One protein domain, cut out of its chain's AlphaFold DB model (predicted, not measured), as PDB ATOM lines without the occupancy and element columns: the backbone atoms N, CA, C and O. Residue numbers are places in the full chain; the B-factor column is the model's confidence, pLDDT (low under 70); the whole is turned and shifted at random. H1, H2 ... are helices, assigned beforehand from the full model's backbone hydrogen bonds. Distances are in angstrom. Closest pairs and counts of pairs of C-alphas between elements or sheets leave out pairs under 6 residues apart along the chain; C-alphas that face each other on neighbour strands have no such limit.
ATOM      1  N   CYS A 104     551.063 395.726 338.630       93.69
ATOM      2  CA  CYS A 104     552.440 396.211 338.726       93.69
ATOM      3  C   CYS A 104     553.292 395.796 337.527       93.69
ATOM      4  O   CYS A 104     553.645 394.623 337.375       93.69
ATOM      5  N   TRP A 105     553.704 396.782 336.722       94.19
ATOM      6  CA  TRP A 105     554.642 396.591 335.613       94.19
ATOM      7  C   TRP A 105     555.945 395.932 336.079       94.19
ATOM      8  O   TRP A 105     556.440 395.018 335.426       94.19
ATOM      9  N   ILE A 106     556.468 396.325 337.248       94.00
ATOM     10  CA  ILE A 106     557.705 395.746 337.787       94.00
ATOM     11  C   ILE A 106     557.552 394.235 338.008       94.00
ATOM     12  O   ILE A 106     558.439 393.488 337.615       94.00
ATOM     13  N   LYS A 107     556.422 393.762 338.551       93.38
ATOM     14  CA  LYS A 107     556.203 392.324 338.783       93.38
ATOM     15  C   LYS A 107     555.949 391.528 337.508       93.38
ATOM     16  O   LYS A 107     556.387 390.391 337.397       93.38
ATOM     17  N   GLN A 108     555.188 392.111 336.588       91.88
ATOM     18  CA  GLN A 108     554.600 391.365 335.474       91.88
ATOM     19  C   GLN A 108     555.375 391.525 334.161       91.88
ATOM     20  O   GLN A 108     555.244 390.693 333.270       91.88
ATOM     21  N   MET A 109     556.163 392.595 334.015       91.19
ATOM     22  CA  MET A 109     556.728 393.001 332.721       91.19
ATOM     23  C   MET A 109     558.227 393.317 332.745       91.19
ATOM     24  O   MET A 109     558.845 393.345 331.685       91.19
ATOM     25  N   SER A 110     558.842 393.530 333.915       90.75
ATOM     26  CA  SER A 110     560.274 393.873 333.987       90.75
ATOM     27  C   SER A 110     561.219 392.714 333.637       90.75
ATOM     28  O   SER A 110     562.402 392.934 333.385       90.75
ATOM     29  N   GLY A 111     560.727 391.470 333.679       89.31
ATOM     30  CA  GLY A 111     561.558 390.267 333.572       89.31
ATOM     31  C   GLY A 111     562.474 390.030 334.783       89.31
ATOM     32  O   GLY A 111     563.349 389.162 334.726       89.31
ATOM     33  N   TYR A 112     562.317 390.799 335.865       90.94
ATOM     34  CA  TYR A 112     562.958 390.529 337.146       90.94
ATOM     35  C   TYR A 112     562.301 389.310 337.806       90.94
ATOM     36  O   TYR A 112     561.081 389.208 337.896       90.94
ATOM     37  N   SER A 113     563.122 388.362 338.251       89.25
ATOM     38  CA  SER A 113     562.676 387.101 338.861       89.25
ATOM     39  C   SER A 113     563.240 386.891 340.269       89.25
ATOM     40  O   SER A 113     563.081 385.813 340.834       89.25
ATOM     41  N   GLY A 114     563.948 387.887 340.809       87.38
ATOM     42  CA  GLY A 114     564.484 387.846 342.166       87.38
ATOM     43  C   GLY A 114     563.416 388.147 343.223       87.38
ATOM     44  O   GLY A 114     562.261 388.432 342.888       87.38
ATOM     45  N   PRO A 115     563.786 388.118 344.514       85.56
ATOM     46  CA  PRO A 115     562.890 388.553 345.572       85.56
ATOM     47  C   PRO A 115     562.568 390.040 345.394       85.56
ATOM     48  O   PRO A 115     563.451 390.866 345.165       85.56
ATOM     49  N   TYR A 116     561.287 390.381 345.509       83.75
ATOM     50  CA  TYR A 116     560.802 391.762 345.488       83.75
ATOM     51  C   TYR A 116     560.811 392.414 346.880       83.75
ATOM     52  O   TYR A 116     560.041 393.334 347.136       83.75
ATOM     53  N   SER A 117     561.628 391.888 347.789       87.31
ATOM     54  CA  SER A 117     561.771 392.353 349.164       87.31
ATOM     55  C   SER A 117     563.225 392.742 349.396       87.31
ATOM     56  O   SER A 117     564.103 391.879 349.348       87.31
ATOM     57  N   GLY A 118     563.471 394.021 349.644       91.81
ATOM     58  CA  GLY A 118     564.772 394.545 350.037       91.81
ATOM     59  C   GLY A 118     564.707 395.324 351.344       91.81
ATOM     60  O   GLY A 118     563.635 395.602 351.884       91.81
ATOM     61  N   THR A 119     565.881 395.668 351.860       94.06
ATOM     62  CA  THR A 119     566.043 396.493 353.058       94.06
ATOM     63  C   THR A 119     566.792 397.752 352.671       94.06
ATOM     64  O   THR A 119     567.757 397.697 351.909       94.06
ATOM     65  N   ASN A 120     566.323 398.902 353.155       96.12
ATOM     66  CA  ASN A 120     567.016 400.154 352.892       96.12
ATOM     67  C   ASN A 120     568.378 400.165 353.598       96.12
ATOM     68  O   ASN A 120     568.457 399.707 354.741       96.12
ATOM     69  N   PRO A 121     569.422 400.709 352.951       95.12
ATOM     70  CA  PRO A 121     570.662 401.025 353.646       95.12
ATOM     71  C   PRO A 121     570.404 402.030 354.774       95.12
ATOM     72  O   PRO A 121     569.419 402.777 354.763       95.12
ATOM     73  N   SER A 122     571.321 402.089 355.733       96.06
ATOM     74  CA  SER A 122     571.372 403.207 356.666       96.06
ATOM     75  C   SER A 122     571.629 404.513 355.911       96.06
ATOM     76  O   SER A 122     572.279 404.542 354.863       96.06
ATOM     77  N   ILE A 123     571.161 405.629 356.466       94.88
ATOM     78  CA  ILE A 123     571.384 406.939 355.846       94.88
ATOM     79  C   ILE A 123     572.885 407.260 355.700       94.88
ATOM     80  O   ILE A 123     573.297 407.857 354.708       94.88
ATOM     81  N   LEU A 124     573.719 406.778 356.629       96.38
ATOM     82  CA  LEU A 124     575.172 406.946 356.582       96.38
ATOM     83  C   LEU A 124     575.817 406.167 355.427       96.38
ATOM     84  O   LEU A 124     576.738 406.682 354.792       96.38
ATOM     85  N   GLU A 125     575.322 404.969 355.103       97.69
ATOM     86  CA  GLU A 125     575.768 404.221 353.919       97.69
ATOM     87  C   GLU A 125     575.389 404.948 352.625       97.69
ATOM     88  O   GLU A 125     576.207 405.031 351.707       97.69
ATOM     89  N   VAL A 126     574.189 405.540 352.565       97.88
ATOM     90  CA  VAL A 126     573.783 406.376 351.423       97.88
ATOM     91  C   VAL A 126     574.703 407.590 351.298       97.88
ATOM     92  O   VAL A 126     575.189 407.874 350.207       97.88
ATOM     93  N   PHE A 127     575.013 408.281 352.396       98.06
ATOM     94  CA  PHE A 127     575.928 409.426 352.380       98.06
ATOM     95  C   PHE A 127     577.343 409.056 351.946       98.06
ATOM     96  O   PHE A 127     577.944 409.779 351.150       98.06
ATOM     97  N   ALA A 128     577.873 407.933 352.433       98.06
ATOM     98  CA  ALA A 128     579.176 407.433 352.012       98.06
ATOM     99  C   ALA A 128     579.194 407.145 350.501       98.06
ATOM    100  O   ALA A 128     580.114 407.576 349.803       98.06
ATOM    101  N   ALA A 129     578.141 406.508 349.978       98.50
ATOM    102  CA  ALA A 129     577.999 406.262 348.547       98.50
ATOM    103  C   ALA A 129     577.892 407.569 347.742       98.50
ATOM    104  O   ALA A 129     578.568 407.710 346.726       98.50
ATOM    105  N   ILE A 130     577.116 408.555 348.209       98.56
ATOM    106  CA  ILE A 130     577.006 409.870 347.556       98.56
ATOM    107  C   ILE A 130     578.367 410.566 347.486       98.56
ATOM    108  O   ILE A 130     578.734 411.054 346.422       98.56
ATOM    109  N   ARG A 131     579.140 410.589 348.579       97.19
ATOM    110  CA  ARG A 131     580.484 411.197 348.592       97.19
ATOM    111  C   ARG A 131     581.433 410.492 347.625       97.19
ATOM    112  O   ARG A 131     582.113 411.157 346.849       97.19
ATOM    113  N   SER A 132     581.425 409.159 347.614       97.69
ATOM    114  CA  SER A 132     582.237 408.373 346.680       97.69
ATOM    115  C   SER A 132     581.877 408.669 345.222       97.69
ATOM    116  O   SER A 132     582.759 408.876 344.393       97.69
ATOM    117  N   LEU A 133     580.583 408.712 344.897       97.94
ATOM    118  CA  LEU A 133     580.102 409.000 343.546       97.94
ATOM    119  C   LEU A 133     580.338 410.460 343.149       97.94
ATOM    120  O   LEU A 133     580.607 410.736 341.982       97.94
ATOM    121  N   SER A 134     580.269 411.384 344.106       95.38
ATOM    122  CA  SER A 134     580.612 412.788 343.901       95.38
ATOM    123  C   SER A 134     582.064 412.932 343.465       95.38
ATOM    124  O   SER A 134     582.316 413.515 342.415       95.38
ATOM    125  N   ALA A 135     582.999 412.300 344.182       91.50
ATOM    126  CA  ALA A 135     584.410 412.283 343.806       91.50
ATOM    127  C   ALA A 135     584.644 411.593 342.449       91.50
ATOM    128  O   ALA A 135     585.390 412.093 341.614       91.50
ATOM    129  N   GLN A 136     583.967 410.469 342.193       94.38
ATOM    130  CA  GLN A 136     584.156 409.687 340.968       94.38
ATOM    131  C   GLN A 136     583.615 410.376 339.705       94.38
ATOM    132  O   GLN A 136     584.205 410.267 338.629       94.38
ATOM    133  N   TYR A 137     582.458 411.031 339.801       94.19
ATOM    134  CA  TYR A 137     581.755 411.606 338.650       94.19
ATOM    135  C   TYR A 137     581.793 413.134 338.619       94.19
ATOM    136  O   TYR A 137     581.246 413.712 337.680       94.19
ATOM    137  N   GLY A 138     582.411 413.765 339.622       89.62
ATOM    138  CA  GLY A 138     582.519 415.211 339.796       89.62
ATOM    139  C   GLY A 138     581.166 415.928 339.914       89.62
ATOM    140  O   GLY A 138     581.039 417.102 339.578       89.62
ATOM    141  N   VAL A 139     580.127 415.221 340.368       93.69
ATOM    142  CA  VAL A 139     578.801 415.802 340.628       93.69
ATOM    143  C   VAL A 139     578.740 416.242 342.093       93.69
ATOM    144  O   VAL A 139     579.003 415.402 342.950       93.69
ATOM    145  N   PRO A 140     578.372 417.490 342.436       94.25
ATOM    146  CA  PRO A 140     578.371 417.931 343.829       94.25
ATOM    147  C   PRO A 140     577.447 417.140 344.749       94.25
ATOM    148  O   PRO A 140     576.340 416.762 344.354       94.25
ATOM    149  N   VAL A 141     577.885 416.914 345.991       96.44
ATOM    150  CA  VAL A 141     577.114 416.157 346.993       96.44
ATOM    151  C   VAL A 141     575.762 416.807 347.287       96.44
ATOM    152  O   VAL A 141     574.791 416.088 347.508       96.44
ATOM    153  N   GLU A 142     575.664 418.137 347.213       96.75
ATOM    154  CA  GLU A 142     574.415 418.893 347.332       96.75
ATOM    155  C   GLU A 142     573.443 418.513 346.219       96.75
ATOM    156  O   GLU A 142     572.267 418.264 346.476       96.75
ATOM    157  N   ILE A 143     573.939 418.423 344.981       97.06
ATOM    158  CA  ILE A 143     573.136 418.079 343.806       97.06
ATOM    159  C   ILE A 143     572.658 416.632 343.904       97.06
ATOM    160  O   ILE A 143     571.459 416.378 343.776       97.06
ATOM    161  N   ILE A 144     573.567 415.685 344.169       98.25
ATOM    162  CA  ILE A 144     573.210 414.265 344.298       98.25
ATOM    163  C   ILE A 144     572.229 414.077 345.459       98.25
ATOM    164  O   ILE A 144     571.176 413.461 345.289       98.25
ATOM    165  N   GLY A 145     572.558 414.623 346.632       97.88
ATOM    166  CA  GLY A 145     571.776 414.460 347.849       97.88
ATOM    167  C   GLY A 145     570.387 415.076 347.743       97.88
ATOM    168  O   GLY A 145     569.400 414.424 348.082       97.88
ATOM    169  N   ALA A 146     570.280 416.296 347.213       97.75
ATOM    170  CA  ALA A 146     568.991 416.957 347.053       97.75
ATOM    171  C   ALA A 146     568.104 416.280 346.000       97.75
ATOM    172  O   ALA A 146     566.901 416.153 346.229       97.75
ATOM    173  N   VAL A 147     568.668 415.800 344.883       97.94
ATOM    174  CA  VAL A 147     567.916 415.016 343.884       97.94
ATOM    175  C   VAL A 147     567.451 413.696 344.486       97.94
ATOM    176  O   VAL A 147     566.261 413.402 344.445       97.94
ATOM    177  N   CYS A 148     568.338 412.930 345.121       97.31
ATOM    178  CA  CYS A 148     567.974 411.650 345.729       97.31
ATOM    179  C   CYS A 148     566.878 411.815 346.798       97.31
ATOM    180  O   CYS A 148     565.887 411.078 346.824       97.31
ATOM    181  N   TYR A 149     566.988 412.860 347.626       96.88
ATOM    182  CA  TYR A 149     565.956 413.193 348.600       96.88
ATOM    183  C   TYR A 149     564.636 413.616 347.941       96.88
ATOM    184  O   TYR A 149     563.559 413.224 348.394       96.88
ATOM    185  N   LYS A 150     564.702 414.395 346.858       95.94
ATOM    186  CA  LYS A 150     563.519 414.837 346.117       95.94
ATOM    187  C   LYS A 150     562.777 413.678 345.451       95.94
ATOM    188  O   LYS A 150     561.547 413.691 345.437       95.94
ATOM    189  N   GLU A 151     563.510 412.725 344.889       96.00
ATOM    190  CA  GLU A 151     562.947 411.618 344.116       96.00
ATOM    191  C   GLU A 151     562.314 410.546 345.002       96.00
ATOM    192  O   GLU A 151     561.223 410.054 344.718       96.00
ATOM    193  N   SER A 152     562.984 410.187 346.095       95.62
ATOM    194  CA  SER A 152     562.574 409.048 346.923       95.62
ATOM    195  C   SER A 152     562.733 409.276 348.419       95.62
ATOM    196  O   SER A 152     562.357 408.416 349.213       95.62
ATOM    197  N   SER A 153     563.287 410.422 348.814       94.38
ATOM    198  CA  SER A 153     563.625 410.734 350.207       94.38
ATOM    199  C   SER A 153     564.639 409.776 350.800       94.38
ATOM    200  O   SER A 153     564.584 409.474 351.987       94.38
ATOM    201  N   MET A 154     565.584 409.349 349.956       95.06
ATOM    202  CA  MET A 154     566.654 408.405 350.286       95.06
ATOM    203  C   MET A 154     566.172 406.968 350.526       95.06
ATOM    204  O   MET A 154     566.882 406.181 351.147       95.06
ATOM    205  N   TYR A 155     564.996 406.598 350.009       96.00
ATOM    206  CA  TYR A 155     564.476 405.236 350.113       96.00
ATOM    207  C   TYR A 155     564.547 404.500 348.781       96.00
ATOM    208  O   TYR A 155     564.022 404.945 347.762       96.00
ATOM    209  N   HIS A 156     565.162 403.322 348.801       97.25
ATOM    210  CA  HIS A 156     565.109 402.403 347.674       97.25
ATOM    211  C   HIS A 156     563.903 401.466 347.767       97.25
ATOM    212  O   HIS A 156     563.297 401.150 346.748       97.25
ATOM    213  N   TYR A 157     563.523 401.054 348.977       97.06
ATOM    214  CA  TYR A 157     562.412 400.143 349.252       97.06
ATOM    215  C   TYR A 157     561.364 400.807 350.154       97.06
ATOM    216  O   TYR A 157     561.706 401.592 351.040       97.06
ATOM    217  N   GLY A 158     560.087 400.504 349.928       95.75
ATOM    218  CA  GLY A 158     558.982 400.932 350.783       95.75
ATOM    219  C   GLY A 158     558.800 400.048 352.018       95.75
ATOM    220  O   GLY A 158     559.599 399.148 352.289       95.75
ATOM    221  N   ALA A 159     557.706 400.273 352.749       94.69
ATOM    222  CA  ALA A 159     557.396 399.561 353.994       94.69
ATOM    223  C   ALA A 159     557.167 398.052 353.791       94.69
ATOM    224  O   ALA A 159     557.403 397.254 354.693       94.69
ATOM    225  N   ASP A 160     556.727 397.658 352.597       94.56
ATOM    226  CA  ASP A 160     556.522 396.267 352.192       94.56
ATOM    227  C   ASP A 160     557.789 395.603 351.625       94.56
ATOM    228  O   ASP A 160     557.723 394.492 351.100       94.56
ATOM    229  N   GLY A 161     558.937 396.289 351.689       94.75
ATOM    230  CA  GLY A 161     560.198 395.854 351.092       94.75
ATOM    231  C   GLY A 161     560.215 395.938 349.563       94.75
ATOM    232  O   GLY A 161     561.234 395.623 348.953       94.75
ATOM    233  N   PHE A 162     559.120 396.366 348.927       96.44
ATOM    234  CA  PHE A 162     559.046 396.507 347.478       96.44
ATOM    235  C   PHE A 162     559.771 397.778 347.034       96.44
ATOM    236  O   PHE A 162     559.740 398.789 347.732       96.44
ATOM    237  N   VAL A 163     560.425 397.751 345.868       96.88
ATOM    238  CA  VAL A 163     561.164 398.919 345.366       96.88
ATOM    239  C   VAL A 163     560.241 400.138 345.239       96.88
ATOM    240  O   VAL A 163     559.135 400.045 344.692       96.88
ATOM    241  N   VAL A 164     560.698 401.287 345.737       97.31
ATOM    242  CA  VAL A 164     560.029 402.581 345.585       97.31
ATOM    243  C   VAL A 164     559.919 402.880 344.099       97.31
ATOM    244  O   VAL A 164     560.907 402.857 343.369       97.31
ATOM    245  N   HIS A 165     558.716 403.163 343.618       96.19
ATOM    246  CA  HIS A 165     558.506 403.500 342.217       96.19
ATOM    247  C   HIS A 165     557.287 404.391 342.008       96.19
ATOM    248  O   HIS A 165     556.377 404.443 342.841       96.19
ATOM    249  N   ASN A 166     557.222 405.059 340.860       94.88
ATOM    250  CA  ASN A 166     556.042 405.829 340.488       94.88
ATOM    251  C   ASN A 166     554.853 404.889 340.214       94.88
ATOM    252  O   ASN A 166     554.706 404.342 339.122       94.88
ATOM    253  N   ILE A 167     553.984 404.702 341.216       94.81
ATOM    254  CA  ILE A 167     552.833 403.784 341.143       94.81
ATOM    255  C   ILE A 167     551.875 404.163 340.006       94.81
ATOM    256  O   ILE A 167     551.373 403.286 339.309       94.81
ATOM    257  N   SER A 168     551.608 405.457 339.797       93.44
ATOM    258  CA  SER A 168     550.676 405.890 338.746       93.44
ATOM    259  C   SER A 168     551.217 405.551 337.357       93.44
ATOM    260  O   SER A 168     550.494 404.995 336.528       93.44
ATOM    261  N   GLU A 169     552.503 405.819 337.133       92.94
ATOM    262  CA  GLU A 169     553.193 405.471 335.895       92.94
ATOM    263  C   GLU A 169     553.282 403.951 335.710       92.94
ATOM    264  O   GLU A 169     552.952 403.446 334.641       92.94
ATOM    265  N   CYS A 170     553.624 403.207 336.763       94.75
ATOM    266  CA  CYS A 170     553.709 401.745 336.760       94.75
ATOM    267  C   CYS A 170     552.390 401.092 336.336       94.75
ATOM    268  O   CYS A 170     552.378 400.253 335.433       94.75
ATOM    269  N   LYS A 171     551.263 401.535 336.908       94.81
ATOM    270  CA  LYS A 171     549.925 401.077 336.504       94.81
ATOM    271  C   LYS A 171     549.616 401.436 335.055       94.81
ATOM    272  O   LYS A 171     549.147 400.597 334.291       94.81
ATOM    273  N   SER A 172     549.896 402.677 334.655       92.94
ATOM    274  CA  SER A 172     549.668 403.129 333.278       92.94
ATOM    275  C   SER A 172     550.465 402.306 332.260       92.94
ATOM    276  O   SER A 172     549.952 401.974 331.192       92.94
ATOM    277  N   LEU A 173     551.715 401.961 332.571       92.81
ATOM    278  CA  LEU A 173     552.573 401.145 331.714       92.81
ATOM    279  C   LEU A 173     552.092 399.696 331.629       92.81
ATOM    280  O   LEU A 173     552.072 399.142 330.530       92.81
ATOM    281  N   TYR A 174     551.658 399.122 332.756       92.69
ATOM    282  CA  TYR A 174     551.052 397.792 332.805       92.69
ATOM    283  C   TYR A 174     549.806 397.707 331.909       92.69
ATOM    284  O   TYR A 174     549.755 396.882 331.000       92.69
ATOM    285  N   HIS A 175     548.837 398.615 332.089       90.88
ATOM    286  CA  HIS A 175     547.570 398.587 331.337       90.88
ATOM    287  C   HIS A 175     547.731 398.900 329.847       90.88
ATOM    288  O   HIS A 175     546.933 398.446 329.032       90.88
ATOM    289  N   ARG A 176     548.763 399.660 329.464       86.31
ATOM    290  CA  ARG A 176     549.055 399.941 328.049       86.31
ATOM    291  C   ARG A 176     549.868 398.840 327.364       86.31
ATOM    292  O   ARG A 176     550.175 399.000 326.184       86.31
ATOM    293  N   ALA A 177     550.266 397.785 328.090       70.94
ATOM    294  CA  ALA A 177     551.220 396.768 327.635       70.94
ATOM    295  C   ALA A 177     552.461 397.392 326.955       70.94
ATOM    296  O   ALA A 177     553.006 396.868 325.984       70.94
ATOM    297  N   ALA A 178     552.853 398.589 327.404       62.69
ATOM    298  CA  ALA A 178     553.597 399.503 326.553       62.69
ATOM    299  C   ALA A 178     555.092 399.183 326.533       62.69
ATOM    300  O   ALA A 178     555.740 399.076 327.574       62.69
ATOM    301  N   ALA A 179     555.677 399.240 325.336       62.03
ATOM    302  CA  ALA A 179     557.119 399.300 325.108       62.03
ATOM    303  C   ALA A 179     557.764 400.619 325.596       62.03
ATOM    304  O   ALA A 179     558.910 400.899 325.253       62.03
ATOM    305  N   ALA A 180     557.066 401.451 326.378       68.12
ATOM    306  CA  ALA A 180     557.516 402.783 326.795       68.12
ATOM    307  C   ALA A 180     558.655 402.758 327.840       68.12
ATOM    308  O   ALA A 180     559.326 403.767 328.033       68.12
ATOM    309  N   GLY A 181     558.964 401.585 328.400       83.38
ATOM    310  CA  GLY A 181     560.032 401.382 329.381       83.38
ATOM    311  C   GLY A 181     559.527 401.335 330.814       83.38
ATOM    312  O   GLY A 181     558.318 401.380 331.017       83.38
ATOM    313  N   PRO A 182     560.433 401.129 331.781       92.31
ATOM    314  CA  PRO A 182     560.064 400.992 333.183       92.31
ATOM    315  C   PRO A 182     559.496 402.306 333.744       92.31
ATOM    316  O   PRO A 182     559.809 403.371 333.208       92.31
ATOM    317  N   PRO A 183     558.693 402.257 334.824       94.81
ATOM    318  CA  PRO A 183     558.340 403.458 335.584       94.81
ATOM    319  C   PRO A 183     559.583 404.064 336.254       94.81
ATOM    320  O   PRO A 183     560.652 403.460 336.218       94.81
ATOM    321  N   GLY A 184     559.446 405.209 336.926       96.00
ATOM    322  CA  GLY A 184     560.478 405.708 337.844       96.00
ATOM    323  C   GLY A 184     560.805 404.671 338.921       96.00
ATOM    324  O   GLY A 184     559.903 404.295 339.664       96.00
ATOM    325  N   ILE A 185     562.052 404.188 338.989       96.62
ATOM    326  CA  ILE A 185     562.493 403.123 339.910       96.62
ATOM    327  C   ILE A 185     563.538 403.629 340.914       96.62
ATOM    328  O   ILE A 185     564.548 404.227 340.537       96.62
ATOM    329  N   GLY A 186     563.344 403.268 342.183       96.25
ATOM    330  CA  GLY A 186     564.330 403.301 343.262       96.25
ATOM    331  C   GLY A 186     564.704 404.699 343.752       96.25
ATOM    332  O   GLY A 186     563.950 405.659 343.603       96.25
ATOM    333  N   LEU A 187     565.902 404.800 344.329       96.06
ATOM    334  CA  LEU A 187     566.429 406.006 344.976       96.06
ATOM    335  C   LEU A 187     566.387 407.249 344.084       96.06
ATOM    336  O   LEU A 187     566.070 408.339 344.555       96.06
ATOM    337  N   MET A 188     566.714 407.072 342.806       97.94
ATOM    338  CA  MET A 188     566.882 408.159 341.841       97.94
ATOM    339  C   MET A 188     565.732 408.243 340.822       97.94
ATOM    340  O   MET A 188     565.807 409.044 339.891       97.94
ATOM    341  N   GLN A 189     564.684 407.419 340.985       97.19
ATOM    342  CA  GLN A 189     563.462 407.383 340.162       97.19
ATOM    343  C   GLN A 189     563.709 407.392 338.637       97.19
ATOM    344  O   GLN A 189     563.012 408.061 337.872       97.19
ATOM    345  N   LEU A 190     564.678 406.607 338.157       96.00
ATOM    346  CA  LEU A 190     564.959 406.501 336.720       96.00
ATOM    347  C   LEU A 190     563.784 405.855 335.978       96.00
ATOM    348  O   LEU A 190     563.346 404.777 336.369       96.00
ATOM    349  N   THR A 191     563.313 406.483 334.894       93.88
ATOM    350  CA  THR A 191     562.121 406.058 334.131       93.88
ATOM    351  C   THR A 191     562.373 405.946 332.620       93.88
ATOM    352  O   THR A 191     563.314 406.531 332.069       93.88
ATOM    353  N   GLY A 192     561.507 405.202 331.930       91.06
ATOM    354  CA  GLY A 192     561.323 405.220 330.484       91.06
ATOM    355  C   GLY A 192     562.574 404.856 329.690       91.06
ATOM    356  O   GLY A 192     563.231 403.847 329.950       91.06
ATOM    357  N   ALA A 193     562.902 405.671 328.685       88.75
ATOM    358  CA  ALA A 193     564.094 405.472 327.861       88.75
ATOM    359  C   ALA A 193     565.392 405.579 328.678       88.75
ATOM    360  O   ALA A 193     566.276 404.755 328.493       88.75
ATOM    361  N   THR A 194     565.463 406.516 329.630       91.25
ATOM    362  CA  THR A 194     566.647 406.705 330.481       91.25
ATOM    363  C   THR A 194     566.965 405.438 331.270       91.25
ATOM    364  O   THR A 194     568.100 404.988 331.286       91.25
ATOM    365  N   ALA A 195     565.965 404.818 331.896       92.75
ATOM    366  CA  ALA A 195     566.178 403.603 332.678       92.75
ATOM    367  C   ALA A 195     566.521 402.370 331.821       92.75
ATOM    368  O   ALA A 195     567.175 401.458 332.315       92.75
ATOM    369  N   LYS A 196     566.127 402.339 330.541       91.94
ATOM    370  CA  LYS A 196     566.499 401.266 329.599       91.94
ATOM    371  C   LYS A 196     567.967 401.285 329.185       91.94
ATOM    372  O   LYS A 196     568.452 400.276 328.688       91.94
ATOM    373  N   GLU A 197     568.656 402.412 329.359       94.31
ATOM    374  CA  GLU A 197     570.107 402.494 329.146       94.31
ATOM    375  C   GLU A 197     570.888 401.723 330.231       94.31
ATOM    376  O   GLU A 197     572.091 401.515 330.099       94.31
ATOM    377  N   TYR A 198     570.198 401.268 331.283       96.69
ATOM    378  CA  TYR A 198     570.753 400.549 332.423       96.69
ATOM    379  C   TYR A 198     570.110 399.166 332.581       96.69
ATOM    380  O   TYR A 198     569.071 398.847 331.997       96.69
ATOM    381  N   ASP A 199     570.720 398.330 333.422       96.69
ATOM    382  CA  ASP A 199     570.148 397.046 333.807       96.69
ATOM    383  C   ASP A 199     568.968 397.267 334.762       96.69
ATOM    384  O   ASP A 199     569.137 397.481 335.965       96.69
ATOM    385  N   VAL A 200     567.751 397.184 334.219       95.31
ATOM    386  CA  VAL A 200     566.498 397.367 334.967       95.31
ATOM    387  C   VAL A 200     566.396 396.415 336.164       95.31
ATOM    388  O   VAL A 200     565.857 396.802 337.199       95.31
ATOM    389  N   LYS A 201     566.944 395.195 336.081       95.88
ATOM    390  CA  LYS A 201     566.906 394.231 337.193       95.88
ATOM    391  C   LYS A 201     567.751 394.716 338.362       95.88
ATOM    392  O   LYS A 201     567.331 394.605 339.513       95.88
ATOM    393  N   ARG A 202     568.913 395.299 338.071       97.25
ATOM    394  CA  ARG A 202     569.765 395.923 339.087       97.25
ATOM    395  C   ARG A 202     569.175 397.231 339.593       97.25
ATOM    396  O   ARG A 202     569.215 397.465 340.790       97.25
ATOM    397  N   LEU A 203     568.525 398.030 338.741       97.25
ATOM    398  CA  LEU A 203     567.800 399.221 339.205       97.25
ATOM    399  C   LEU A 203     566.729 398.891 340.257       97.25
ATOM    400  O   LEU A 203     566.457 399.751 341.087       97.25
ATOM    401  N   ILE A 204     566.134 397.691 340.206       96.62
ATOM    402  CA  ILE A 204     565.117 397.199 341.155       96.62
ATOM    403  C   ILE A 204     565.728 396.633 342.449       96.62
ATOM    404  O   ILE A 204     565.100 396.701 343.504       96.62
ATOM    405  N   SER A 205     566.898 395.994 342.363       96.38
ATOM    406  CA  SER A 205     567.428 395.123 343.427       96.38
ATOM    407  C   SER A 205     568.705 395.625 344.093       96.38
ATOM    408  O   SER A 205     569.074 395.107 345.142       96.38
ATOM    409  N   ASP A 206     569.368 396.617 343.511       97.19
ATOM    410  CA  ASP A 206     570.668 397.114 343.942       97.19
ATOM    411  C   ASP A 206     570.586 398.638 344.094       97.19
ATOM    412  O   ASP A 206     570.581 399.404 343.123       97.19
ATOM    413  N   TRP A 207     570.481 399.082 345.346       97.81
ATOM    414  CA  TRP A 207     570.339 400.499 345.656       97.81
ATOM    415  C   TRP A 207     571.587 401.304 345.274       97.81
ATOM    416  O   TRP A 207     571.446 402.447 344.835       97.81
ATOM    417  N   GLN A 208     572.785 400.714 345.378       98.38
ATOM    418  CA  GLN A 208     574.041 401.373 345.011       98.38
ATOM    419  C   GLN A 208     574.098 401.579 343.502       98.38
ATOM    420  O   GLN A 208     574.395 402.681 343.041       98.38
ATOM    421  N   TYR A 209     573.722 400.554 342.735       98.56
ATOM    422  CA  TYR A 209     573.618 400.658 341.283       98.56
ATOM    423  C   TYR A 209     572.577 401.692 340.848       98.56
ATOM    424  O   TYR A 209     572.833 402.472 339.933       98.56
ATOM    425  N   ASN A 210     571.412 401.736 341.502       98.50
ATOM    426  CA  ASN A 210     570.385 402.733 341.201       98.50
ATOM    427  C   ASN A 210     570.876 404.165 341.473       98.50
ATOM    428  O   ASN A 210     570.675 405.050 340.640       98.50
ATOM    429  N   LEU A 211     571.564 404.375 342.600       98.75
ATOM    430  CA  LEU A 211     572.171 405.659 342.938       98.75
ATOM    431  C   LEU A 211     573.242 406.057 341.910       98.75
ATOM    432  O   LEU A 211     573.175 407.152 341.354       98.75
ATOM    433  N   GLU A 212     574.181 405.160 341.600       98.75
ATOM    434  CA  GLU A 212     575.232 405.390 340.603       98.75
ATOM    435  C   GLU A 212     574.647 405.708 339.219       98.75
ATOM    436  O   GLU A 212     575.084 406.656 338.562       98.75
ATOM    437  N   ALA A 213     573.635 404.957 338.776       98.69
ATOM    438  CA  ALA A 213     572.943 405.213 337.518       98.69
ATOM    439  C   ALA A 213     572.308 406.614 337.504       98.69
ATOM    440  O   ALA A 213     572.451 407.344 336.523       98.69
ATOM    441  N   GLY A 214     571.680 407.040 338.606       98.50
ATOM    442  CA  GLY A 214     571.152 408.399 338.744       98.50
ATOM    443  C   GLY A 214     572.229 409.481 338.642       98.50
ATOM    444  O   GLY A 214     572.043 410.469 337.931       98.50
ATOM    445  N   VAL A 215     573.386 409.276 339.277       98.50
ATOM    446  CA  VAL A 215     574.528 410.206 339.194       98.50
ATOM    447  C   VAL A 215     575.084 410.286 337.767       98.50
ATOM    448  O   VAL A 215     575.330 411.384 337.260       98.50
ATOM    449  N   LYS A 216     575.206 409.152 337.065       98.12
ATOM    450  CA  LYS A 216     575.602 409.122 335.644       98.12
ATOM    451  C   LYS A 216     574.620 409.890 334.763       98.12
ATOM    452  O   LYS A 216     575.047 410.660 333.901       98.12
ATOM    453  N   VAL A 217     573.315 409.742 335.005       97.44
ATOM    454  CA  VAL A 217     572.280 410.508 334.295       97.44
ATOM    455  C   VAL A 217     572.408 412.004 334.588       97.44
ATOM    456  O   VAL A 217     572.363 412.790 333.645       97.44
TER     457      VAL A 217
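What this domain is: This is residues 104 to 217 of the 344 residues of an uncharacterized protein of Lentisphaeria bacterium (UniProt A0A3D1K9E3). Helices H2, H3 and H7 gather at one end of the longest axis, with H2 and H7 running the same way and H3 set steeply to both, while the short helix H1 and H4 make a pair at the other end. Short helices H5 and H6 lie between these two groups, and three long links with no named element run between the ends and through the middle. The 114 printed residues hold seven named helices, H1 to H7 in order along the chain, and no named strand; the class is all helix. The whole is compact, with a radius of gyration of the C-alphas of 13.5 A, and spans 40 by 27 by 22 A.

Where its parts are: The longest helix, H2, covers residues 123 to 137 and measures 20.6 A from its first C-alpha, at (571.384, 406.939, 355.846), to its last. H3, residues 141 to 152, is 16.2 A long, and H7, residues 207 to 217, is 15.3 A long and ends with C-alpha 217 at (572.280, 410.508, 334.295). H6 is residues 200 to 205, 8.8 A, and H5 is residues 192 to 196, 6.6 A. H4, residues 167 to 175, is 12.3 A long. H1, residues 105 to 109, is 5.1 A long and begins with C-alpha 105 at (554.642, 396.591, 335.613).

How they stand to each other: H2 and H7 touch, with the C-alphas of Leu 133 and Glu 212 closest at 6.7 A; they run the same way at a shallow tilt of 35.0 degrees, only just short of steep. H3 touches H2 with residues 141 to 145 alone, closest at the C-alphas of Ser 134 and Val 141, 5.8 A, at a steep tilt of 54 degrees, opposite ways. H3 and H7 are close but not clearly touching, with the C-alphas of Ile 144 and Val 215 closest at 6.7 A. H6 and H7 touch only at the corner by their link, closest at the C-alphas of Leu 203 and Asn 210, 4.8 A. H5 and H7 are close but not clearly touching, at 7.8 A between the C-alphas of Thr 194 and Val 217, and H5 and H6 meet only through their link. H1 and H4 touch, closest at the C-alphas of Trp 105 and Tyr 174, 4.7 A. H2 and H4 are apart, and H1 and H6 are only just apart, at 8.3 A. In H1 to H7, every O i to N i+4 pair is within hydrogen-bond range.

The domain as a whole: The two C-alphas farthest apart, those of Ala 135 and His 175, are 41.2 A from each other. The printed part has no cut. The links H1 to H2, H3 to H4 and H4 to H5 are long, with 13, 14 and 16 residues. The mean pLDDT of the printed part is 93.8, and residues 178 to 180 are under 70.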